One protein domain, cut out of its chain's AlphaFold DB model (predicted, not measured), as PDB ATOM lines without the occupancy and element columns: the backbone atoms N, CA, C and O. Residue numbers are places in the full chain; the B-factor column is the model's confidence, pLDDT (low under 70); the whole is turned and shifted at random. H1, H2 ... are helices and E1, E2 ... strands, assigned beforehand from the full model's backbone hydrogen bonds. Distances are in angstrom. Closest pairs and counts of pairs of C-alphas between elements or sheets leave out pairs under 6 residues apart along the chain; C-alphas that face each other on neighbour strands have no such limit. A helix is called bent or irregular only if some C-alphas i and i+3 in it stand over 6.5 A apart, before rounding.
ATOM      1  N   VAL A  55      -5.762 -23.824  15.517       40.38
ATOM      2  CA  VAL A  55      -6.300 -22.471  15.353       40.38
ATOM      3  C   VAL A  55      -6.325 -21.813  16.734       40.38
ATOM      4  O   VAL A  55      -7.017 -22.335  17.615       40.38
ATOM      5  N   PRO A  56      -5.582 -20.713  16.968       38.69
ATOM      6  CA  PRO A  56      -5.713 -19.957  18.207       38.69
ATOM      7  C   PRO A  56      -7.153 -19.454  18.301       38.69
ATOM      8  O   PRO A  56      -7.658 -18.807  17.379       38.69
ATOM      9  N   LEU A  57      -7.843 -19.813  19.379       44.38
ATOM     10  CA  LEU A  57      -9.221 -19.377  19.560       44.38
ATOM     11  C   LEU A  57      -9.264 -17.885  19.918       44.38
ATOM     12  O   LEU A  57      -8.387 -17.403  20.640       44.38
ATOM     13  N   PRO A  58     -10.298 -17.145  19.472       40.72
ATOM     14  CA  PRO A  58     -10.673 -15.917  20.158       40.72
ATOM     15  C   PRO A  58     -10.925 -16.267  21.631       40.72
ATOM     16  O   PRO A  58     -11.540 -17.297  21.906       40.72
ATOM     17  N   ALA A  59     -10.403 -15.450  22.552       45.12
ATOM     18  CA  ALA A  59     -10.518 -15.657  23.996       45.12
ATOM     19  C   ALA A  59     -11.926 -16.162  24.348       45.12
ATOM     20  O   ALA A  59     -12.904 -15.509  23.980       45.12
ATOM     21  N   LEU A  60     -12.024 -17.335  24.984       45.25
ATOM     22  CA  LEU A  60     -13.269 -18.064  25.280       45.25
ATOM     23  C   LEU A  60     -14.141 -17.359  26.344       45.25
ATOM     24  O   LEU A  60     -14.708 -17.983  27.230       45.25
ATOM     25  N   GLY A  61     -14.263 -16.039  26.261       46.88
ATOM     26  CA  GLY A  61     -14.824 -15.207  27.310       46.88
ATOM     27  C   GLY A  61     -13.812 -14.909  28.425       46.88
ATOM     28  O   GLY A  61     -12.664 -15.362  28.382       46.88
ATOM     29  N   PRO A  62     -14.215 -14.095  29.413       49.31
ATOM     30  CA  PRO A  62     -13.360 -13.683  30.526       49.31
ATOM     31  C   PRO A  62     -12.894 -14.855  31.404       49.31
ATOM     32  O   PRO A  62     -11.832 -14.755  32.014       49.31
ATOM     33  N   ASP A  63     -13.615 -15.979  31.409       44.34
ATOM     34  CA  ASP A  63     -13.351 -17.134  32.283       44.34
ATOM     35  C   ASP A  63     -11.997 -17.817  32.030       44.34
ATOM     36  O   ASP A  63     -11.477 -18.515  32.897       44.34
ATOM     37  N   PHE A  64     -11.398 -17.598  30.856       49.78
ATOM     38  CA  PHE A  64     -10.105 -18.178  30.471       49.78
ATOM     39  C   PHE A  64      -8.960 -17.158  30.487       49.78
ATOM     40  O   PHE A  64      -7.843 -17.493  30.096       49.78
ATOM     41  N   SER A  65      -9.218 -15.917  30.919       50.41
ATOM     42  CA  SER A  65      -8.217 -14.837  30.910       50.41
ATOM     43  C   SER A  65      -7.026 -15.092  31.840       50.41
ATOM     44  O   SER A  65      -5.922 -14.646  31.533       50.41
ATOM     45  N   ASP A  66      -7.225 -15.887  32.894       49.44
ATOM     46  CA  ASP A  66      -6.189 -16.279  33.859       49.44
ATOM     47  C   ASP A  66      -5.571 -17.664  33.569       49.44
ATOM     48  O   ASP A  66      -4.764 -18.172  34.351       49.44
ATOM     49  N   SER A  67      -5.930 -18.303  32.448       47.75
ATOM     50  CA  SER A  67      -5.367 -19.601  32.059       47.75
ATOM     51  C   SER A  67      -3.878 -19.462  31.728       47.75
ATOM     52  O   SER A  67      -3.494 -18.722  30.822       47.75
ATOM     53  N   SER A  68      -3.014 -20.237  32.393       48.47
ATOM     54  CA  SER A  68      -1.568 -20.264  32.112       48.47
ATOM     55  C   SER A  68      -1.212 -21.014  30.814       48.47
ATOM     56  O   SER A  68      -0.077 -21.465  30.639       48.47
ATOM     57  N   ILE A  69      -2.200 -21.266  29.956       50.06
ATOM     58  CA  ILE A  69      -2.157 -22.251  28.882       50.06
ATOM     59  C   ILE A  69      -2.679 -21.638  27.583       50.06
ATOM     60  O   ILE A  69      -3.811 -21.163  27.514       50.06
ATOM     61  N   GLU A  70      -1.864 -21.724  26.529       45.75
ATOM     62  CA  GLU A  70      -2.296 -21.434  25.162       45.75
ATOM     63  C   GLU A  70      -3.302 -22.498  24.698       45.75
ATOM     64  O   GLU A  70      -3.037 -23.703  24.746       45.75
ATOM     65  N   MET A  71      -4.482 -22.043  24.278       49.00
ATOM     66  CA  MET A  71      -5.598 -22.888  23.858       49.00
ATOM     67  C   MET A  71      -5.710 -22.893  22.334       49.00
ATOM     68  O   MET A  71      -5.742 -21.840  21.697       49.00
ATOM     69  N   PHE A  72      -5.835 -24.081  21.746       44.94
ATOM     70  CA  PHE A  72      -5.969 -24.251  20.302       44.94
ATOM     71  C   PHE A  72      -7.159 -25.149  19.986       44.94
ATOM     72  O   PHE A  72      -7.308 -26.205  20.599       44.94
ATOM     73  N   ALA A  73      -7.979 -24.750  19.015       45.91
ATOM     74  CA  ALA A  73      -8.986 -25.629  18.432       45.91
ATOM     75  C   ALA A  73      -8.356 -26.518  17.352       45.91
ATOM     76  O   ALA A  73      -7.437 -26.093  16.645       45.91
ATOM     77  N   VAL A  74      -8.899 -27.726  17.189       47.22
ATOM     78  CA  VAL A  74      -8.609 -28.598  16.048       47.22
ATOM     79  C   VAL A  74      -9.713 -28.456  15.011       47.22
ATOM     80  O   VAL A  74     -10.886 -28.704  15.282       47.22
ATOM     81  N   GLU A  75      -9.320 -28.024  13.817       43.00
ATOM     82  CA  GLU A  75     -10.210 -27.831  12.674       43.00
ATOM     83  C   GLU A  75     -10.773 -29.194  12.203       43.00
ATOM     84  O   GLU A  75     -10.018 -30.048  11.747       43.00
ATOM     85  N   GLY A  76     -12.095 -29.408  12.313       46.16
ATOM     86  CA  GLY A  76     -12.800 -30.538  11.679       46.16
ATOM     87  C   GLY A  76     -13.141 -31.770  12.538       46.16
ATOM     88  O   GLY A  76     -13.687 -32.728  11.994       46.16
ATOM     89  N   GLY A  77     -12.874 -31.774  13.850       45.66
ATOM     90  CA  GLY A  77     -13.272 -32.868  14.756       45.66
ATOM     91  C   GLY A  77     -14.642 -32.656  15.423       45.66
ATOM     92  O   GLY A  77     -15.016 -31.527  15.725       45.66
ATOM     93  N   ASN A  78     -15.366 -33.740  15.745       44.66
ATOM     94  CA  ASN A  78     -16.604 -33.715  16.563       44.66
ATOM     95  C   ASN A  78     -16.361 -33.378  18.058       44.66
ATOM     96  O   ASN A  78     -17.253 -33.503  18.894       44.66
ATOM     97  N   GLY A  79     -15.146 -32.952  18.393       45.97
ATOM     98  CA  GLY A  79     -14.709 -32.419  19.675       45.97
ATOM     99  C   GLY A  79     -13.429 -31.622  19.431       45.97
ATOM    100  O   GLY A  79     -12.683 -31.935  18.502       45.97
ATOM    101  N   ALA A  80     -13.184 -30.578  20.220       41.81
ATOM    102  CA  ALA A  80     -11.972 -29.777  20.112       41.81
ATOM    103  C   ALA A  80     -10.940 -30.305  21.124       41.81
ATOM    104  O   ALA A  80     -11.031 -29.994  22.304       41.81
ATOM    105  N   PRO A  81      -9.964 -31.142  20.743       44.69
ATOM    106  CA  PRO A  81      -8.837 -31.420  21.623       44.69
ATOM    107  C   PRO A  81      -7.973 -30.157  21.740       44.69
ATOM    108  O   PRO A  81      -7.456 -29.671  20.737       44.69
ATOM    109  N   TYR A  82      -7.789 -29.643  22.957       48.75
ATOM    110  CA  TYR A  82      -6.916 -28.500  23.208       48.75
ATOM    111  C   TYR A  82      -5.525 -29.010  23.601       48.75
ATOM    112  O   TYR A  82      -5.332 -30.062  24.221       48.75
ATOM    113  N   LEU A  83      -4.504 -28.303  23.141       43.53
ATOM    114  CA  LEU A  83      -3.119 -28.734  23.247       43.53
ATOM    115  C   LEU A  83      -2.335 -27.677  24.005       43.53
ATOM    116  O   LEU A  83      -1.898 -26.688  23.434       43.53
ATOM    117  N   SER A  84      -2.138 -27.915  25.296       45.88
ATOM    118  CA  SER A  84      -1.190 -27.165  26.109       45.88
ATOM    119  C   SER A  84       0.084 -27.974  26.254       45.88
ATOM    120  O   SER A  84      -0.013 -29.131  26.644       45.88
ATOM    121  N   ARG A  85       1.268 -27.396  26.042       46.78
ATOM    122  CA  ARG A  85       2.531 -28.008  26.484       46.78
ATOM    123  C   ARG A  85       3.049 -27.226  27.692       46.78
ATOM    124  O   ARG A  85       3.828 -26.291  27.507       46.78
ATOM    125  N   PRO A  86       2.609 -27.536  28.921       51.41
ATOM    126  CA  PRO A  86       3.041 -26.761  30.063       51.41
ATOM    127  C   PRO A  86       4.529 -26.994  30.332       51.41
ATOM    128  O   PRO A  86       5.028 -28.117  30.217       51.41
ATOM    129  N   GLN A  87       5.227 -25.935  30.756       50.78
ATOM    130  CA  GLN A  87       6.633 -25.997  31.197       50.78
ATOM    131  C   GLN A  87       6.867 -27.048  32.298       50.78
ATOM    132  O   GLN A  87       7.976 -27.559  32.445       50.78
ATOM    133  N   ALA A  88       5.810 -27.409  33.031       52.53
ATOM    134  CA  ALA A  88       5.761 -28.449  34.051       52.53
ATOM    135  C   ALA A  88       6.358 -29.803  33.649       52.53
ATOM    136  O   ALA A  88       6.893 -30.504  34.503       52.53
ATOM    137  N   MET A  89       6.275 -30.167  32.366       61.53
ATOM    138  CA  MET A  89       6.651 -31.499  31.888       61.53
ATOM    139  C   MET A  89       8.162 -31.716  31.759       61.53
ATOM    140  O   MET A  89       8.584 -32.838  31.509       61.53
ATOM    141  N   ALA A  90       8.995 -30.688  31.967       59.31
ATOM    142  CA  ALA A  90      10.450 -30.833  31.887       59.31
ATOM    143  C   ALA A  90      11.009 -31.903  32.848       59.31
ATOM    144  O   ALA A  90      11.993 -32.561  32.522       59.31
ATOM    145  N   ALA A  91      10.360 -32.109  34.001       58.03
ATOM    146  CA  ALA A  91      10.750 -33.122  34.985       58.03
ATOM    147  C   ALA A  91      10.283 -34.550  34.632       58.03
ATOM    148  O   ALA A  91      10.817 -35.512  35.168       58.03
ATOM    149  N   ALA A  92       9.326 -34.705  33.712       57.69
ATOM    150  CA  ALA A  92       8.753 -35.998  33.320       57.69
ATOM    151  C   ALA A  92       9.517 -36.689  32.166       57.69
ATOM    152  O   ALA A  92       9.064 -37.705  31.640       57.69
ATOM    153  N   GLY A  93      10.666 -36.139  31.761       65.00
ATOM    154  CA  GLY A  93      11.472 -36.619  30.637       65.00
ATOM    155  C   GLY A  93      11.146 -35.921  29.312       65.00
ATOM    156  O   GLY A  93      10.055 -35.395  29.101       65.00
ATOM    157  N   SER A  94      12.112 -35.907  28.388       65.69
ATOM    158  CA  SER A  94      12.025 -35.164  27.118       65.69
ATOM    159  C   SER A  94      10.922 -35.643  26.169       65.69
ATOM    160  O   SER A  94      10.527 -34.903  25.268       65.69
ATOM    161  N   GLU A  95      10.432 -36.866  26.366       72.81
ATOM    162  CA  GLU A  95       9.399 -37.498  25.539       72.81
ATOM    163  C   GLU A  95       7.985 -37.314  26.101       72.81
ATOM    164  O   GLU A  95       7.007 -37.608  25.413       72.81
ATOM    165  N   ALA A  96       7.854 -36.811  27.332       78.38
ATOM    166  CA  ALA A  96       6.556 -36.630  27.954       78.38
ATOM    167  C   ALA A  96       5.860 -35.360  27.434       78.38
ATOM    168  O   ALA A  96       6.415 -34.257  27.423       78.38
ATOM    169  N   THR A  97       4.606 -35.504  27.015       79.56
ATOM    170  CA  THR A  97       3.748 -34.410  26.559       79.56
ATOM    171  C   THR A  97       2.407 -34.475  27.267       79.56
ATOM    172  O   THR A  97       1.787 -35.532  27.357       79.56
ATOM    173  N   LEU A  98       1.961 -33.327  27.767       81.69
ATOM    174  CA  LEU A  98       0.619 -33.158  28.303       81.69
ATOM    175  C   LEU A  98      -0.281 -32.580  27.208       81.69
ATOM    176  O   LEU A  98       0.187 -31.808  26.376       81.69
ATOM    177  N   ARG A  99      -1.560 -32.941  27.199       81.62
ATOM    178  CA  ARG A  99      -2.616 -32.308  26.402       81.62
ATOM    179  C   ARG A  99      -3.854 -32.179  27.282       81.62
ATOM    180  O   ARG A  99      -4.099 -33.040  28.124       81.62
ATOM    181  N   LEU A 100      -4.636 -31.128  27.081       81.50
ATOM    182  CA  LEU A 100      -5.853 -30.873  27.845       81.50
ATOM    183  C   LEU A 100      -7.017 -30.869  26.874       81.50
ATOM    184  O   LEU A 100      -7.240 -29.896  26.170       81.50
ATOM    185  N   ALA A 101      -7.741 -31.967  26.776       79.31
ATOM    186  CA  ALA A 101      -8.831 -32.062  25.825       79.31
ATOM    187  C   ALA A 101     -10.145 -31.649  26.484       79.31
ATOM    188  O   ALA A 101     -10.470 -32.150  27.555       79.31
ATOM    189  N   TYR A 102     -10.912 -30.777  25.831       80.00
ATOM    190  CA  TYR A 102     -12.249 -30.424  26.290       80.00
ATOM    191  C   TYR A 102     -13.289 -30.987  25.336       80.00
ATOM    192  O   TYR A 102     -13.183 -30.841  24.118       80.00
ATOM    193  N   ALA A 103     -14.307 -31.624  25.891       78.88
ATOM    194  CA  ALA A 103     -15.406 -32.185  25.124       78.88
ATOM    195  C   ALA A 103     -16.727 -31.942  25.858       78.88
ATOM    196  O   ALA A 103     -16.729 -31.892  27.088       78.88
ATOM    197  N   PRO A 104     -17.847 -31.787  25.135       77.62
ATOM    198  CA  PRO A 104     -19.157 -31.785  25.767       77.62
ATOM    199  C   PRO A 104     -19.435 -33.154  26.408       77.62
ATOM    200  O   PRO A 104     -19.185 -34.200  25.803       77.62
ATOM    201  N   GLY A 105     -19.952 -33.134  27.633       79.62
ATOM    202  CA  GLY A 105     -20.486 -34.285  28.344       79.62
ATOM    203  C   GLY A 105     -21.835 -34.736  27.782       79.62
ATOM    204  O   GLY A 105     -22.350 -34.187  26.807       79.62
ATOM    205  N   GLN A 106     -22.437 -35.747  28.413       79.88
ATOM    206  CA  GLN A 106     -23.751 -36.273  28.002       79.88
ATOM    207  C   GLN A 106     -24.883 -35.241  28.134       79.88
ATOM    208  O   GLN A 106     -25.888 -35.324  27.434       79.88
ATOM    209  N   ASP A 107     -24.705 -34.276  29.026       83.75
ATOM    210  CA  ASP A 107     -25.583 -33.143  29.317       83.75
ATOM    211  C   ASP A 107     -25.247 -31.884  28.498       83.75
ATOM    212  O   ASP A 107     -25.952 -30.881  28.589       83.75
ATOM    213  N   GLY A 108     -24.197 -31.935  27.671       79.69
ATOM    214  CA  GLY A 108     -23.694 -30.791  26.918       79.69
ATOM    215  C   GLY A 108     -22.770 -29.868  27.715       79.69
ATOM    216  O   GLY A 108     -22.261 -28.906  27.137       79.69
ATOM    217  N   GLU A 109     -22.504 -30.147  28.996       83.12
ATOM    218  CA  GLU A 109     -21.549 -29.365  29.784       83.12
ATOM    219  C   GLU A 109     -20.115 -29.657  29.341       83.12
ATOM    220  O   GLU A 109     -19.760 -30.798  29.047       83.12
ATOM    221  N   LEU A 110     -19.252 -28.638  29.296       81.06
ATOM    222  CA  LEU A 110     -17.847 -28.860  28.966       81.06
ATOM    223  C   LEU A 110     -17.170 -29.688  30.068       81.06
ATOM    224  O   LEU A 110     -17.254 -29.363  31.256       81.06
ATOM    225  N   GLN A 111     -16.452 -30.726  29.652       86.81
ATOM    226  CA  GLN A 111     -15.624 -31.566  30.508       86.81
ATOM    227  C   GLN A 111     -14.170 -31.493  30.052       86.81
ATOM    228  O   GLN A 111     -13.892 -31.482  28.853       86.81
ATOM    229  N   LEU A 112     -13.243 -31.479  31.006       89.56
ATOM    230  CA  LEU A 112     -11.802 -31.511  30.779       89.56
ATOM    231  C   LEU A 112     -11.271 -32.943  30.922       89.56
ATOM    232  O   LEU A 112     -11.552 -33.625  31.897       89.56
ATOM    233  N   THR A 113     -10.437 -33.387  29.991       89.38
ATOM    234  CA  THR A 113      -9.673 -34.636  30.073       89.38
ATOM    235  C   THR A 113      -8.185 -34.322  29.983       89.38
ATOM    236  O   THR A 113      -7.734 -33.660  29.048       89.38
ATOM    237  N   VAL A 114      -7.406 -34.822  30.937       90.44
ATOM    238  CA  VAL A 114      -5.947 -34.702  30.933       90.44
ATOM    239  C   VAL A 114      -5.377 -35.879  30.156       90.44
ATOM    240  O   VAL A 114      -5.551 -37.020  30.565       90.44
ATOM    241  N   CYS A 115      -4.700 -35.620  29.043       86.94
ATOM    242  CA  CYS A 115      -4.036 -36.638  28.237       86.94
ATOM    243  C   CYS A 115      -2.524 -36.527  28.424       86.94
ATOM    244  O   CYS A 115      -1.948 -35.458  28.228       86.94
ATOM    245  N   LEU A 116      -1.866 -37.632  28.734       86.44
ATOM    246  CA  LEU A 116      -0.424 -37.713  28.895       86.44
ATOM    247  C   LEU A 116       0.123 -38.728  27.895       86.44
ATOM    248  O   LEU A 116      -0.347 -39.858  27.837       86.44
ATOM    249  N   ALA A 117       1.110 -38.335  27.101       82.31
ATOM    250  CA  ALA A 117       1.871 -39.255  26.266       82.31
ATOM    251  C   ALA A 117       3.330 -39.243  26.713       82.31
ATOM    252  O   ALA A 117       3.880 -38.170  26.939       82.31
ATOM    253  N   SER A 118       3.947 -40.411  26.831       80.44
ATOM    254  CA  SER A 118       5.362 -40.602  27.160       80.44
ATOM    255  C   SER A 118       5.947 -41.722  26.293       80.44
ATOM    256  O   SER A 118       5.217 -42.379  25.546       80.44
ATOM    257  N   GLY A 119       7.250 -41.991  26.411       73.81
ATOM    258  CA  GLY A 119       7.879 -43.149  25.760       73.81
ATOM    259  C   GLY A 119       7.293 -44.505  26.189       73.81
ATOM    260  O   GLY A 119       7.505 -45.505  25.511       73.81
ATOM    261  N   GLN A 120       6.529 -44.547  27.286       76.62
ATOM    262  CA  GLN A 120       5.880 -45.755  27.811       76.62
ATOM    263  C   GLN A 120       4.453 -45.962  27.287       76.62
ATOM    264  O   GLN A 120       3.878 -47.031  27.479       76.62
ATOM    265  N   GLY A 121       3.871 -44.965  26.618       76.69
ATOM    266  CA  GLY A 121       2.523 -45.055  26.071       76.69
ATOM    267  C   GLY A 121       1.701 -43.794  26.298       76.69
ATOM    268  O   GLY A 121       2.221 -42.700  26.519       76.69
ATOM    269  N   ARG A 122       0.380 -43.944  26.191       82.44
ATOM    270  CA  ARG A 122      -0.576 -42.843  26.327       82.44
ATOM    271  C   ARG A 122      -1.573 -43.153  27.420       82.44
ATOM    272  O   ARG A 122      -2.238 -44.182  27.360       82.44
ATOM    273  N   ALA A 123      -1.717 -42.235  28.359       88.12
ATOM    274  CA  ALA A 123      -2.693 -42.328  29.423       88.12
ATOM    275  C   ALA A 123      -3.622 -41.115  29.446       88.12
ATOM    276  O   ALA A 123      -3.278 -40.040  28.948       88.12
ATOM    277  N   HIS A 124      -4.806 -41.273  30.027       90.94
ATOM    278  CA  HIS A 124      -5.741 -40.169  30.197       90.94
ATOM    279  C   HIS A 124      -6.478 -40.209  31.533       90.94
ATOM    280  O   HIS A 124      -6.739 -41.276  32.084       90.94
ATOM    281  N   SER A 125      -6.841 -39.044  32.059       93.25
ATOM    282  CA  SER A 125      -7.687 -38.961  33.245       93.25
ATOM    283  C   SER A 125      -9.130 -39.369  32.926       93.25
ATOM    284  O   SER A 125      -9.556 -39.338  31.765       93.25
ATOM    285  N   PRO A 126      -9.930 -39.695  33.952       91.69
ATOM    286  CA  PRO A 126     -11.375 -39.528  33.871       91.69
ATOM    287  C   PRO A 126     -11.740 -38.069  33.525       91.69
ATOM    288  O   PRO A 126     -10.958 -37.163  33.849       91.69
ATOM    289  N   PRO A 127     -12.905 -37.816  32.904       91.06
ATOM    290  CA  PRO A 127     -13.373 -36.458  32.651       91.06
ATOM    291  C   PRO A 127     -13.597 -35.682  33.955       91.06
ATOM    292  O   PRO A 127     -14.165 -36.198  34.916       91.06
ATOM    293  N   ILE A 128     -13.162 -34.428  33.966       93.88
ATOM    294  CA  ILE A 128     -13.366 -33.448  35.030       93.88
ATOM    295  C   ILE A 128     -14.517 -32.554  34.578       93.88
ATOM    296  O   ILE A 128     -14.422 -31.897  33.543       93.88
ATOM    297  N   GLY A 129     -15.628 -32.595  35.310       92.75
ATOM    298  CA  GLY A 129     -16.871 -31.930  34.926       92.75
ATOM    299  C   GLY A 129     -16.903 -30.431  35.212       92.75
ATOM    300  O   GLY A 129     -16.051 -29.875  35.911       92.75
ATOM    301  N   SER A 130     -17.938 -29.787  34.683       90.12
ATOM    302  CA  SER A 130     -18.349 -28.460  35.134       90.12
ATOM    303  C   SER A 130     -18.849 -28.538  36.586       90.12
ATOM    304  O   SER A 130     -19.332 -29.577  37.041       90.12
ATOM    305  N   GLN A 131     -18.689 -27.455  37.343       88.88
ATOM    306  CA  GLN A 131     -19.195 -27.346  38.713       88.88
ATOM    307  C   GLN A 131     -19.921 -26.014  38.877       88.88
ATOM    308  O   GLN A 131     -19.407 -24.964  38.498       88.88
ATOM    309  N   GLY A 132     -21.141 -26.057  39.421       82.19
ATOM    310  CA  GLY A 132     -21.960 -24.856  39.614       82.19
ATOM    311  C   GLY A 132     -22.313 -24.115  38.317       82.19
ATOM    312  O   GLY A 132     -22.538 -22.912  38.362       82.19
ATOM    313  N   GLY A 133     -22.341 -24.811  37.173       83.69
ATOM    314  CA  GLY A 133     -22.596 -24.229  35.848       83.69
ATOM    315  C   GLY A 133     -21.379 -23.574  35.184       83.69
ATOM    316  O   GLY A 133     -21.486 -23.125  34.046       83.69
ATOM    317  N   ALA A 134     -20.225 -23.539  35.855       87.94
ATOM    318  CA  ALA A 134     -18.978 -23.062  35.272       87.94
ATOM    319  C   ALA A 134     -18.145 -24.216  34.715       87.94
ATOM    320  O   ALA A 134     -18.159 -25.329  35.246       87.94
ATOM    321  N   HIS A 135     -17.387 -23.936  33.659       88.31
ATOM    322  CA  HIS A 135     -16.507 -24.910  33.024       88.31
ATOM    323  C   HIS A 135     -15.174 -25.045  33.772       88.31
ATOM    324  O   HIS A 135     -14.689 -24.061  34.333       88.31
ATOM    325  N   PRO A 136     -14.561 -26.243  33.779       91.31
ATOM    326  CA  PRO A 136     -13.262 -26.440  34.409       91.31
ATOM    327  C   PRO A 136     -12.169 -25.675  33.654       91.31
ATOM    328  O   PRO A 136     -11.991 -25.837  32.450       91.31
ATOM    329  N   VAL A 137     -11.371 -24.881  34.352       87.94
ATOM    330  CA  VAL A 137     -10.220 -24.161  33.787       87.94
ATOM    331  C   VAL A 137      -8.958 -24.663  34.464       87.94
ATOM    332  O   VAL A 137      -8.929 -24.830  35.675       87.94
ATOM    333  N   VAL A 138      -7.896 -24.933  33.708       88.69
ATOM    334  CA  VAL A 138      -6.624 -25.334  34.318       88.69
ATOM    335  C   VAL A 138      -5.861 -24.091  34.768       88.69
ATOM    336  O   VAL A 138      -5.314 -23.363  33.945       88.69
ATOM    337  N   ALA A 139      -5.811 -23.875  36.081       87.75
ATOM    338  CA  ALA A 139      -5.094 -22.766  36.704       87.75
ATOM    339  C   ALA A 139      -3.577 -23.010  36.745       87.75
ATOM    340  O   ALA A 139      -2.783 -22.092  36.554       87.75
ATOM    341  N   ALA A 140      -3.158 -24.254  36.995       86.75
ATOM    342  CA  ALA A 140      -1.748 -24.627  36.993       86.75
ATOM    343  C   ALA A 140      -1.552 -26.114  36.691       86.75
ATOM    344  O   ALA A 140      -2.379 -26.958  37.026       86.75
ATOM    345  N   THR A 141      -0.398 -26.448  36.121       87.12
ATOM    346  CA  THR A 141       0.092 -27.828  36.020       87.12
ATOM    347  C   THR A 141       1.530 -27.875  36.506       87.12
ATOM    348  O   THR A 141       2.289 -26.932  36.273       87.12
ATOM    349  N   PHE A 142       1.907 -28.921  37.236       88.50
ATOM    350  CA  PHE A 142       3.261 -29.087  37.764       88.50
ATOM    351  C   PHE A 142       3.506 -30.517  38.242       88.50
ATOM    352  O   PHE A 142       2.573 -31.215  38.616       88.50
ATOM    353  N   MET A 143       4.772 -30.927  38.283       88.81
ATOM    354  CA  MET A 143       5.183 -32.161  38.953       88.81
ATOM    355  C   MET A 143       5.467 -31.900  40.441       88.81
ATOM    356  O   MET A 143       6.048 -30.852  40.778       88.81
ATOM    357  N   ALA A 144       5.055 -32.814  41.319       90.69
ATOM    358  CA  ALA A 144       5.378 -32.816  42.749       90.69
ATOM    359  C   ALA A 144       5.224 -34.224  43.346       90.69
ATOM    360  O   ALA A 144       4.365 -34.959  42.892       90.69
ATOM    361  N   ASN A 145       6.004 -34.556  44.379       91.56
ATOM    362  CA  ASN A 145       5.722 -35.713  45.231       91.56
ATOM    363  C   ASN A 145       4.546 -35.358  46.154       91.56
ATOM    364  O   ASN A 145       4.644 -34.402  46.930       91.56
ATOM    365  N   ALA A 146       3.437 -36.070  46.018       90.56
ATOM    366  CA  ALA A 146       2.165 -35.802  46.671       90.56
ATOM    367  C   ALA A 146       1.636 -36.988  47.500       90.56
ATOM    368  O   ALA A 146       0.676 -36.796  48.245       90.56
ATOM    369  N   ASP A 147       2.246 -38.174  47.398       89.00
ATOM    370  CA  ASP A 147       1.871 -39.382  48.154       89.00
ATOM    371  C   ASP A 147       3.010 -39.993  48.995       89.00
ATOM    372  O   ASP A 147       2.817 -41.021  49.643       89.00
ATOM    373  N   ALA A 148       4.171 -39.333  49.046       84.94
ATOM    374  CA  ALA A 148       5.386 -39.768  49.739       84.94
ATOM    375  C   ALA A 148       6.024 -41.048  49.173       84.94
ATOM    376  O   ALA A 148       6.966 -41.572  49.776       84.94
ATOM    377  N   GLU A 149       5.574 -41.541  48.017       86.00
ATOM    378  CA  GLU A 149       6.265 -42.606  47.302       86.00
ATOM    379  C   GLU A 149       7.474 -42.048  46.525       86.00
ATOM    380  O   GLU A 149       7.551 -40.845  46.245       86.00
ATOM    381  N   PRO A 150       8.465 -42.892  46.180       79.75
ATOM    382  CA  PRO A 150       9.543 -42.503  45.277       79.75
ATOM    383  C   PRO A 150       8.971 -42.206  43.884       79.75
ATOM    384  O   PRO A 150       8.711 -43.111  43.092       79.75
ATOM    385  N   GLY A 151       8.743 -40.929  43.592       83.38
ATOM    386  CA  GLY A 151       8.096 -40.506  42.360       83.38
ATOM    387  C   GLY A 151       7.678 -39.045  42.397       83.38
ATOM    388  O   GLY A 151       7.709 -38.381  43.433       83.38
ATOM    389  N   GLN A 152       7.335 -38.526  41.222       88.12
ATOM    390  CA  GLN A 152       6.616 -37.266  41.116       88.12
ATOM    391  C   GLN A 152       5.299 -37.527  40.406       88.12
ATOM    392  O   GLN A 152       5.267 -38.137  39.337       88.12
ATOM    393  N   GLU A 153       4.230 -36.985  40.965       91.88
ATOM    394  CA  GLU A 153       2.898 -37.010  40.399       91.88
ATOM    395  C   GLU A 153       2.678 -35.762  39.550       91.88
ATOM    396  O   GLU A 153       3.183 -34.668  39.837       91.88
ATOM    397  N   LEU A 154       1.873 -35.919  38.505       91.94
ATOM    398  CA  LEU A 154       1.329 -34.797  37.768       91.94
ATOM    399  C   LEU A 154       0.200 -34.179  38.590       91.94
ATOM    400  O   LEU A 154      -0.850 -34.792  38.782       91.94
ATOM    401  N   VAL A 155       0.386 -32.936  39.014       93.50
ATOM    402  CA  VAL A 155      -0.660 -32.126  39.631       93.50
ATOM    403  C   VAL A 155      -1.264 -31.208  38.576       93.50
ATOM    404  O   VAL A 155      -0.561 -30.415  37.945       93.50
ATOM    405  N   VAL A 156      -2.580 -31.298  38.407       94.00
ATOM    406  CA  VAL A 156      -3.397 -30.402  37.587       94.00
ATOM    407  C   VAL A 156      -4.336 -29.653  38.521       94.00
ATOM    408  O   VAL A 156      -5.299 -30.222  39.026       94.00
ATOM    409  N   LEU A 157      -4.045 -28.382  38.780       94.25
ATOM    410  CA  LEU A 157      -4.925 -27.517  39.554       94.25
ATOM    411  C   LEU A 157      -6.014 -26.974  38.631       94.25
ATOM    412  O   LEU A 157      -5.725 -26.203  37.713       94.25
ATOM    413  N   VAL A 158      -7.249 -27.390  38.882       95.38
ATOM    414  CA  VAL A 158      -8.433 -26.979  38.130       95.38
ATOM    415  C   VAL A 158      -9.206 -25.945  38.937       95.38
ATOM    416  O   VAL A 158      -9.214 -25.983  40.166       95.38
ATOM    417  N   SER A 159      -9.832 -25.004  38.245       94.81
ATOM    418  CA  SER A 159     -10.633 -23.949  38.831       94.81
ATOM    419  C   SER A 159     -11.968 -23.762  38.123       94.81
ATOM    420  O   SER A 159     -12.080 -24.005  36.924       94.81
ATOM    421  N   TRP A 160     -12.952 -23.258  38.863       95.25
ATOM    422  CA  TRP A 160     -14.272 -22.885  38.360       95.25
ATOM    423  C   TRP A 160     -14.635 -21.501  38.886       95.25
ATOM    424  O   TRP A 160     -14.504 -21.238  40.085       95.25
ATOM    425  N   SER A 161     -15.101 -20.621  38.001       93.50
ATOM    426  CA  SER A 161     -15.700 -19.350  38.413       93.50
ATOM    427  C   SER A 161     -17.035 -19.620  39.107       93.50
ATOM    428  O   SER A 161     -17.814 -20.459  38.664       93.50
ATOM    429  N   VAL A 162     -17.303 -18.943  40.216       93.19
ATOM    430  CA  VAL A 162     -18.546 -19.091  40.971       93.19
ATOM    431  C   VAL A 162     -19.122 -17.710  41.193       93.19
ATOM    432  O   VAL A 162     -18.474 -16.861  41.795       93.19
ATOM    433  N   GLU A 163     -20.365 -17.513  40.775       91.88
ATOM    434  CA  GLU A 163     -21.156 -16.335  41.106       91.88
ATOM    435  C   GLU A 163     -22.602 -16.771  41.345       91.88
ATOM    436  O   GLU A 163     -23.177 -17.516  40.550       91.88
ATOM    437  N   ASN A 164     -23.202 -16.358  42.462       88.88
ATOM    438  CA  ASN A 164     -24.598 -16.668  42.742       88.88
ATOM    439  C   ASN A 164     -25.342 -15.545  43.477       88.88
ATOM    440  O   ASN A 164     -24.762 -14.615  44.036       88.88
ATOM    441  N   ALA A 165     -26.669 -15.671  43.506       85.62
ATOM    442  CA  ALA A 165     -27.571 -14.676  44.083       85.62
ATOM    443  C   ALA A 165     -27.447 -14.501  45.612       85.62
ATOM    444  O   ALA A 165     -28.021 -13.561  46.157       85.62
ATOM    445  N   LEU A 166     -26.715 -15.379  46.309       85.50
ATOM    446  CA  LEU A 166     -26.451 -15.270  47.750       85.50
ATOM    447  C   LEU A 166     -25.226 -14.390  48.054       85.50
ATOM    448  O   LEU A 166     -24.792 -14.314  49.202       85.50
ATOM    449  N   GLY A 167     -24.659 -13.730  47.039       85.44
ATOM    450  CA  GLY A 167     -23.471 -12.894  47.189       85.44
ATOM    451  C   GLY A 167     -22.179 -13.699  47.314       85.44
ATOM    452  O   GLY A 167     -21.172 -13.158  47.767       85.44
ATOM    453  N   THR A 168     -22.194 -14.980  46.930       92.88
ATOM    454  CA  THR A 168     -20.964 -15.752  46.750       92.88
ATOM    455  C   THR A 168     -20.417 -15.467  45.357       92.88
ATOM    456  O   THR A 168     -21.107 -15.716  44.370       92.88
ATOM    457  N   ALA A 169     -19.197 -14.945  45.290       94.88
ATOM    458  CA  ALA A 169     -18.503 -14.585  44.063       94.88
ATOM    459  C   ALA A 169     -17.003 -14.863  44.216       94.88
ATOM    460  O   ALA A 169     -16.388 -14.408  45.182       94.88
ATOM    461  N   GLY A 170     -16.401 -15.607  43.294       95.19
ATOM    462  CA  GLY A 170     -14.988 -15.960  43.374       95.19
ATOM    463  C   GLY A 170     -14.621 -17.164  42.525       95.19
ATOM    464  O   GLY A 170     -15.273 -17.470  41.530       95.19
ATOM    465  N   THR A 171     -13.574 -17.864  42.936       95.69
ATOM    466  CA  THR A 171     -13.035 -19.009  42.211       95.69
ATOM    467  C   THR A 171     -12.878 -20.189  43.152       95.69
ATOM    468  O   THR A 171     -12.253 -20.102  44.212       95.69
ATOM    469  N   MET A 172     -13.457 -21.315  42.760       96.44
ATOM    470  CA  MET A 172     -13.223 -22.599  43.399       96.44
ATOM    471  C   MET A 172     -12.016 -23.273  42.753       96.44
ATOM    472  O   MET A 172     -11.866 -23.196  41.540       96.44
ATOM    473  N   TYR A 173     -11.192 -23.945  43.549       96.38
ATOM    474  CA  TYR A 173      -9.989 -24.647  43.112       96.38
ATOM    475  C   TYR A 173     -10.001 -26.093  43.618       96.38
ATOM    476  O   TYR A 173     -10.289 -26.331  44.792       96.38
ATOM    477  N   GLU A 174      -9.635 -27.042  42.760       96.69
ATOM    478  CA  GLU A 174      -9.469 -28.463  43.087       96.69
ATOM    479  C   GLU A 174      -8.216 -29.009  42.381       96.69
ATOM    480  O   GLU A 174      -8.116 -28.949  41.151       96.69
ATOM    481  N   PRO A 175      -7.225 -29.542  43.111       96.12
ATOM    482  CA  PRO A 175      -6.146 -30.288  42.491       96.12
ATOM    483  C   PRO A 175      -6.581 -31.705  42.116       96.12
ATOM    484  O   PRO A 175      -7.123 -32.483  42.905       96.12
ATOM    485  N   HIS A 176      -6.210 -32.081  40.905       96.44
ATOM    486  CA  HIS A 176      -6.238 -33.445  40.423       96.44
ATOM    487  C   HIS A 176      -4.801 -33.943  40.330       96.44
ATOM    488  O   HIS A 176      -4.014 -33.459  39.519       96.44
ATOM    489  N   VAL A 177      -4.455 -34.885  41.202       95.38
ATOM    490  CA  VAL A 177      -3.117 -35.471  41.279       95.38
ATOM    491  C   VAL A 177      -3.148 -36.836  40.613       95.38
ATOM    492  O   VAL A 177      -4.031 -37.643  40.908       95.38
ATOM    493  N   PHE A 178      -2.207 -37.094  39.715       94.00
ATOM    494  CA  PHE A 178      -2.131 -38.329  38.947       94.00
ATOM    495  C   PHE A 178      -0.739 -38.941  39.036       94.00
ATOM    496  O   PHE A 178       0.255 -38.242  38.825       94.00
ATOM    497  N   LYS A 179      -0.665 -40.256  39.265       91.31
ATOM    498  CA  LYS A 179       0.599 -40.980  39.098       91.31
ATOM    499  C   LYS A 179       1.043 -40.911  37.642       91.31
ATOM    500  O   LYS A 179       0.215 -40.954  36.725       91.31
ATOM    501  N   MET A 180       2.353 -40.826  37.433       85.69
ATOM    502  CA  MET A 180       2.912 -40.986  36.097       85.69
ATOM    503  C   MET A 180       2.644 -42.420  35.613       85.69
ATOM    504  O   MET A 180       2.879 -43.368  36.364       85.69
ATOM    505  N   PRO A 181       2.108 -42.596  34.398       80.62
ATOM    506  CA  PRO A 181       1.708 -43.898  33.895       80.62
ATOM    507  C   PRO A 181       2.943 -44.744  33.591       80.62
ATOM    508  O   PRO A 181       3.879 -44.252  32.964       80.62
ATOM    509  N   GLY A 182       2.925 -46.013  34.002       78.75
ATOM    510  CA  GLY A 182       3.928 -46.995  33.581       78.75
ATOM    511  C   GLY A 182       3.626 -47.617  32.212       78.75
ATOM    512  O   GLY A 182       4.520 -48.185  31.588       78.75
ATOM    513  N   ASP A 183       2.377 -47.506  31.757       77.44
ATOM    514  CA  ASP A 183       1.818 -48.099  30.544       77.44
ATOM    515  C   ASP A 183       0.670 -47.243  29.964       77.44
ATOM    516  O   ASP A 183       0.287 -46.203  30.505       77.44
ATOM    517  N   ALA A 184       0.135 -47.643  28.808       78.56
ATOM    518  CA  ALA A 184      -1.017 -46.970  28.213       78.56
ATOM    519  C   ALA A 184      -2.314 -47.268  28.992       78.56
ATOM    520  O   ALA A 184      -2.531 -48.395  29.429       78.56
ATOM    521  N   GLY A 185      -3.218 -46.286  29.109       83.81
ATOM    522  CA  GLY A 185      -4.533 -46.498  29.729       83.81
ATOM    523  C   GLY A 185      -5.072 -45.320  30.540       83.81
ATOM    524  O   GLY A 185      -5.102 -44.181  30.079       83.81
ATOM    525  N   ALA A 186      -5.567 -45.600  31.744       87.00
ATOM    526  CA  ALA A 186      -6.142 -44.586  32.623       87.00
ATOM    527  C   ALA A 186      -5.094 -44.053  33.607       87.00
ATOM    528  O   ALA A 186      -4.377 -44.825  34.241       87.00
ATOM    529  N   LEU A 187      -5.045 -42.734  33.785       90.31
ATOM    530  CA  LEU A 187      -4.253 -42.120  34.844       90.31
ATOM    531  C   LEU A 187      -4.846 -42.479  36.207       90.31
ATOM    532  O   LEU A 187      -6.027 -42.238  36.474       90.31
ATOM    533  N   GLN A 188      -4.004 -43.010  37.089       91.69
ATOM    534  CA  GLN A 188      -4.389 -43.298  38.461       91.69
ATOM    535  C   GLN A 188      -4.424 -41.998  39.269       91.69
ATOM    536  O   GLN A 188      -3.398 -41.335  39.423       91.69
ATOM    537  N   ARG A 189      -5.602 -41.640  39.797       93.56
ATOM    538  CA  ARG A 189      -5.751 -40.488  40.695       93.56
ATOM    539  C   ARG A 189      -5.149 -40.811  42.063       93.56
ATOM    540  O   ARG A 189      -5.440 -41.859  42.636       93.56
ATOM    541  N   VAL A 190      -4.356 -39.885  42.582       93.50
ATOM    542  CA  VAL A 190      -3.835 -39.893  43.948       93.50
ATOM    543  C   VAL A 190      -4.765 -39.062  44.821       93.50
ATOM    544  O   VAL A 190      -5.158 -37.950  44.455       93.50
ATOM    545  N   GLN A 191      -5.141 -39.621  45.967       91.81
ATOM    546  CA  GLN A 191      -5.926 -38.912  46.966       91.81
ATOM    547  C   GLN A 191      -4.981 -38.142  47.884       91.81
ATOM    548  O   GLN A 191      -4.021 -38.702  48.399       91.81
ATOM    549  N   LEU A 192      -5.269 -36.859  48.093       90.62
ATOM    550  CA  LEU A 192      -4.560 -36.048  49.075       90.62
ATOM    551  C   LEU A 192      -5.234 -36.205  50.436       90.62
ATOM    552  O   LEU A 192      -6.449 -36.006  50.547       90.62
ATOM    553  N   ASP A 193      -4.438 -36.522  51.455       87.38
ATOM    554  CA  ASP A 193      -4.921 -36.702  52.828       87.38
ATOM    555  C   ASP A 193      -5.100 -35.374  53.582       87.38
ATOM    556  O   ASP A 193      -5.845 -35.318  54.559       87.38
ATOM    557  N   ASP A 194      -4.446 -34.289  53.141       89.44
ATOM    558  CA  ASP A 194      -4.600 -32.962  53.745       89.44
ATOM    559  C   ASP A 194      -5.865 -32.261  53.209       89.44
ATOM    560  O   ASP A 194      -5.895 -31.871  52.035       89.44
ATOM    561  N   PRO A 195      -6.888 -32.008  54.052       89.69
ATOM    562  CA  PRO A 195      -8.108 -31.321  53.628       89.69
ATOM    563  C   PRO A 195      -7.861 -29.900  53.117       89.69
ATOM    564  O   PRO A 195      -8.656 -29.378  52.346       89.69
ATOM    565  N   ALA A 196      -6.769 -29.253  53.530       90.62
ATOM    566  CA  ALA A 196      -6.420 -27.927  53.044       90.62
ATOM    567  C   ALA A 196      -5.965 -27.961  51.575       90.62
ATOM    568  O   ALA A 196      -6.057 -26.950  50.882       90.62
ATOM    569  N   LEU A 197      -5.484 -29.110  51.093       92.44
ATOM    570  CA  LEU A 197      -5.099 -29.307  49.701       92.44
ATOM    571  C   LEU A 197      -6.215 -29.933  48.858       92.44
ATOM    572  O   LEU A 197      -6.075 -29.932  47.651       92.44
ATOM    573  N   SER A 198      -7.305 -30.458  49.420       90.38
ATOM    574  CA  SER A 198      -8.288 -31.213  48.625       90.38
ATOM    575  C   SER A 198      -9.175 -30.337  47.738       90.38
ATOM    576  O   SER A 198      -9.412 -30.686  46.589       90.38
ATOM    577  N   PHE A 199      -9.660 -29.211  48.256       93.50
ATOM    578  CA  PHE A 199     -10.402 -28.197  47.507       93.50
ATOM    579  C   PHE A 199     -10.393 -26.874  48.280       93.50
ATOM    580  O   PHE A 199     -10.163 -26.845  49.492       93.50
ATOM    581  N   GLY A 200     -10.695 -25.765  47.611       95.12
ATOM    582  CA  GLY A 200     -10.883 -24.498  48.305       95.12
ATOM    583  C   GLY A 200     -11.521 -23.406  47.469       95.12
ATOM    584  O   GLY A 200     -11.777 -23.575  46.282       95.12
ATOM    585  N   PHE A 201     -11.808 -22.284  48.122       96.12
ATOM    586  CA  PHE A 201     -12.501 -21.148  47.530       96.12
ATOM    587  C   PHE A 201     -11.748 -19.854  47.826       96.12
ATOM    588  O   PHE A 201     -11.338 -19.624  48.965       96.12
ATOM    589  N   ASP A 202     -11.585 -19.016  46.811       96.44
ATOM    590  CA  ASP A 202     -11.000 -17.684  46.920       96.44
ATOM    591  C   ASP A 202     -12.001 -16.649  46.409       96.44
ATOM    592  O   ASP A 202     -12.468 -16.750  45.277       96.44
ATOM    593  N   GLY A 203     -12.360 -15.679  47.246       96.38
ATOM    594  CA  GLY A 203     -13.369 -14.674  46.918       96.38
ATOM    595  C   GLY A 203     -14.304 -14.391  48.087       96.38
ATOM    596  O   GLY A 203     -13.950 -14.572  49.248       96.38
ATOM    597  N   VAL A 204     -15.517 -13.951  47.783       96.75
ATOM    598  CA  VAL A 204     -16.573 -13.715  48.768       96.75
ATOM    599  C   VAL A 204     -17.472 -14.942  48.826       96.75
ATOM    600  O   VAL A 204     -17.966 -15.393  47.798       96.75
ATOM    601  N   ARG A 205     -17.701 -15.491  50.017       94.31
ATOM    602  CA  ARG A 205     -18.635 -16.594  50.254       94.31
ATOM    603  C   ARG A 205     -19.622 -16.171  51.324       94.31
ATOM    604  O   ARG A 205     -19.214 -15.892  52.445       94.31
ATOM    605  N   GLU A 206     -20.899 -16.099  50.959       90.00
ATOM    606  CA  GLU A 206     -21.977 -15.672  51.867       90.00
ATOM    607  C   GLU A 206     -21.694 -14.302  52.528       90.00
ATOM    608  O   GLU A 206     -22.014 -14.065  53.689       90.00
ATOM    609  N   GLY A 207     -21.065 -13.388  51.780       89.12
ATOM    610  CA  GLY A 207     -20.687 -12.053  52.258       89.12
ATOM    611  C   GLY A 207     -19.367 -11.979  53.034       89.12
ATOM    612  O   GLY A 207     -18.912 -10.874  53.333       89.12
ATOM    613  N   GLU A 208     -18.714 -13.109  53.318       93.69
ATOM    614  CA  GLU A 208     -17.413 -13.148  53.989       93.69
ATOM    615  C   GLU A 208     -16.269 -13.354  52.995       93.69
ATOM    616  O   GLU A 208     -16.342 -14.194  52.098       93.69
ATOM    617  N   GLN A 209     -15.175 -12.609  53.166       96.75
ATOM    618  CA  GLN A 209     -13.973 -12.828  52.371       96.75
ATOM    619  C   GLN A 209     -13.291 -14.130  52.808       96.75
ATOM    620  O   GLN A 209     -12.876 -14.279  53.957       96.75
ATOM    621  N   VAL A 210     -13.116 -15.043  51.863       96.81
ATOM    622  CA  VAL A 210     -12.372 -16.293  52.010       96.81
ATOM    623  C   VAL A 210     -11.174 -16.244  51.066       96.81
ATOM    624  O   VAL A 210     -11.252 -15.693  49.967       96.81
ATOM    625  N   ALA A 211     -10.049 -16.799  51.505       96.38
ATOM    626  CA  ALA A 211      -8.851 -16.903  50.688       96.38
ATOM    627  C   ALA A 211      -8.384 -18.354  50.625       96.38
ATOM    628  O   ALA A 211      -8.187 -18.990  51.667       96.38
ATOM    629  N   TYR A 212      -8.153 -18.851  49.412       96.88
ATOM    630  CA  TYR A 212      -7.509 -20.142  49.212       96.88
ATOM    631  C   TYR A 212      -6.016 -19.922  48.935       96.88
ATOM    632  O   TYR A 212      -5.656 -19.274  47.948       96.88
ATOM    633  N   PRO A 213      -5.105 -20.421  49.786       94.69
ATOM    634  CA  PRO A 213      -3.687 -20.098  49.652       94.69
ATOM    635  C   PRO A 213      -2.973 -20.915  48.565       94.69
ATOM    636  O   PRO A 213      -1.871 -20.546  48.168       94.69
ATOM    637  N   TYR A 214      -3.566 -22.003  48.063       95.38
ATOM    638  CA  TYR A 214      -2.888 -22.969  47.186       95.38
ATOM    639  C   TYR A 214      -3.317 -22.864  45.716       95.38
ATOM    640  O   TYR A 214      -3.440 -23.864  45.017       95.38
ATOM    641  N   ARG A 215      -3.519 -21.629  45.246       91.94
ATOM    642  CA  ARG A 215      -3.919 -21.299  43.863       91.94
ATOM    643  C   ARG A 215      -2.800 -21.439  42.832       91.94
ATOM    644  O   ARG A 215      -3.048 -21.412  41.635       91.94
ATOM    645  N   GLU A 216      -1.562 -21.567  43.297       89.94
ATOM    646  CA  GLU A 216      -0.370 -21.607  42.457       89.94
ATOM    647  C   GLU A 216       0.514 -22.803  42.808       89.94
ATOM    648  O   GLU A 216       0.638 -23.191  43.977       89.94
ATOM    649  N   ALA A 217       1.242 -23.310  41.809       88.69
ATOM    650  CA  ALA A 217       2.183 -24.420  41.960       88.69
ATOM    651  C   ALA A 217       3.193 -24.208  43.099       88.69
ATOM    652  O   ALA A 217       3.532 -25.142  43.825       88.69
ATOM    653  N   ARG A 218       3.681 -22.974  43.280       90.19
ATOM    654  CA  ARG A 218       4.660 -22.641  44.323       90.19
ATOM    655  C   ARG A 218       4.087 -22.841  45.725       90.19
ATOM    656  O   ARG A 218       4.729 -23.491  46.547       90.19
ATOM    657  N   ALA A 219       2.911 -22.277  45.997       93.31
ATOM    658  CA  ALA A 219       2.272 -22.374  47.307       93.31
ATOM    659  C   ALA A 219       1.861 -23.820  47.618       93.31
ATOM    660  O   ALA A 219       2.074 -24.297  48.732       93.31
ATOM    661  N   PHE A 220       1.362 -24.540  46.609       94.12
ATOM    662  CA  PHE A 220       1.012 -25.952  46.724       94.12
ATOM    663  C   PHE A 220       2.230 -26.820  47.075       94.12
ATOM    664  O   PHE A 220       2.210 -27.565  48.052       94.12
ATOM    665  N   ARG A 221       3.340 -26.667  46.336       92.81
ATOM    666  CA  ARG A 221       4.603 -27.373  46.613       92.81
ATOM    667  C   ARG A 221       5.156 -27.052  47.998       92.81
ATOM    668  O   ARG A 221       5.628 -27.955  48.678       92.81
ATOM    669  N   ALA A 222       5.085 -25.791  48.425       92.94
ATOM    670  CA  ALA A 222       5.522 -25.398  49.761       92.94
ATOM    671  C   ALA A 222       4.693 -26.085  50.858       92.94
ATOM    672  O   ALA A 222       5.248 -26.503  51.873       92.94
ATOM    673  N   ARG A 223       3.379 -26.252  50.649       94.62
ATOM    674  CA  ARG A 223       2.524 -27.001  51.578       94.62
ATOM    675  C   ARG A 223       2.874 -28.482  51.604       94.62
ATOM    676  O   ARG A 223       3.026 -29.016  52.696       94.62
ATOM    677  N   LEU A 224       3.064 -29.114  50.446       93.06
ATOM    678  CA  LEU A 224       3.506 -30.510  50.369       93.06
ATOM    679  C   LEU A 224       4.829 -30.722  51.129       93.06
ATOM    680  O   LEU A 224       4.923 -31.593  51.989       93.06
ATOM    681  N   GLN A 225       5.814 -29.847  50.922       91.62
ATOM    682  CA  GLN A 225       7.082 -29.890  51.660       91.62
ATOM    683  C   GLN A 225       6.892 -29.732  53.175       91.62
ATOM    684  O   GLN A 225       7.520 -30.450  53.950       91.62
ATOM    685  N   ALA A 226       6.014 -28.824  53.611       91.94
ATOM    686  CA  ALA A 226       5.720 -28.620  55.030       91.94
ATOM    687  C   ALA A 226       5.047 -29.837  55.691       91.94
ATOM    688  O   ALA A 226       5.149 -30.005  56.905       91.94
ATOM    689  N   LEU A 227       4.378 -30.681  54.903       91.00
ATOM    690  CA  LEU A 227       3.787 -31.946  55.344       91.00
ATOM    691  C   LEU A 227       4.786 -33.115  55.325       91.00
ATOM    692  O   LEU A 227       4.443 -34.210  55.758       91.00
ATOM    693  N   GLY A 228       6.018 -32.889  54.860       89.31
ATOM    694  CA  GLY A 228       7.055 -33.916  54.777       89.31
ATOM    695  C   GLY A 228       7.108 -34.658  53.441       89.31
ATOM    696  O   GLY A 228       7.919 -35.569  53.309       89.31
TER     697      GLY A 228
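AT A GLANCE: This is residues 55 to 228 of the 234 residues of an uncharacterized protein of Lysobacter aestuarii (UniProt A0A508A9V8). Two strongly twisted antiparallel sheets make this domain, one of five strands, E6 to E10, and one of four, E2 to E5; the short helix H1 is on both of them, and the unnamed stretch 179 to 194 is tied to E5 of the one and E8 of the other by short pairings. The longest helix, H3, is on the five-stranded sheet at the E6 side, while E10 and E1 have the centres farthest from the mean of the C-alphas. The printed part has 174 residues with three named helices and ten named strands, in the order E1 E2 H1 E3 E4 E5 E6 E7 E8 H2 E9 E10 H3; the class is mixed, helices and strands, with under half of the residues, 85, in named elements. The whole is compact, with a radius of gyration of the C-alphas of 16.3 A, and only just flat, spanning 50 by 47 by 26 A.

IN THESE COORDINATES: Begin in the largest sheet with E7, residues 153 to 163: find C-alpha 153 at (2.898, -37.010, 40.399), from which the strand runs 31.7 A to C-alpha 163 at (-21.156, -16.335, 41.106). Beside it look for E6, residues 137 to 144, 20.0 A long, and E8, residues 169 to 178, 29.3 A; then come E9, residues 200 to 205, and E10, residues 208 to 210. In the other sheet find E2, residues 80 to 82, E3, residues 97 to 104, 23.1 A, E4, residues 110 to 118, 26.1 A, and E5, residues 121 to 124. E1, residues 72 to 74, pairs with no named strand. The helices are H1, residues 87 to 92, H2, residues 195 to 198, and H3, residues 217 to 226, which runs 14.2 A and ends at C-alpha 226, (5.720, -28.620, 55.030).

HOW THE PARTS SIT: Across the largest sheet the order is E6 E7 E8 E9 E10, antiparallel throughout. E6, E7 and E8 form a meander, each strand the antiparallel neighbour of the one before; look at N 142 and O 155, 3.0 A, and at N 158 and O 174, 2.9 A. E8 and E9 have N 171 and O 202 at 2.8 A, and the hairpin E9 and E10 has N 203 and O 210 at 2.9 A. There are three layers, helices on both faces of this sheet: H3 on one face, H1 on the other. H3 has a height over the sheet of 10.0 A, and its closest C-alphas to E6 are those of Ala 217 and Ala 140, 6.3 A apart. H1 lies over E6 at a height of 7.9 A, with C-alphas 88 and 142 closest at 4.5 A. H1 is also on the other sheet, where C-alphas 89 and 97 are the closest to E3, 6.7 A. H2 only grazes the five-stranded sheet with residues 197 to 198. In the second sheet E3, E4 and E5 form another meander, with N 101 and O 113 at 2.8 A and N 116 and O 123 at 2.8 A. E2 and E3 meet only at a point, where C-alphas 81 and 101 face each other at 4.3 A. E4 and E6 are apart, but only just, the closest C-alphas being 8.1 A from each other. In H3 every O i to N i+4 pair is within hydrogen-bond range; in H1, only just irregular with C-alphas 88 and 91 6.9 A apart, 0 of 2 are, against 2 of 3 O i to N i+3 pairs, and H2 is too short for an O i to N i+4 pair.

THE WHOLE: The two C-alphas farthest apart, those of Gly 119 and Gly 207, are 49.9 A from each other. The printed part has no cut. The links E5 to E6 and E8 to H2 are long, with 12 and 16 residues. The mean pLDDT of the printed part is 79.7, and the model's confidence is low, under 70, at residues 55 to 94.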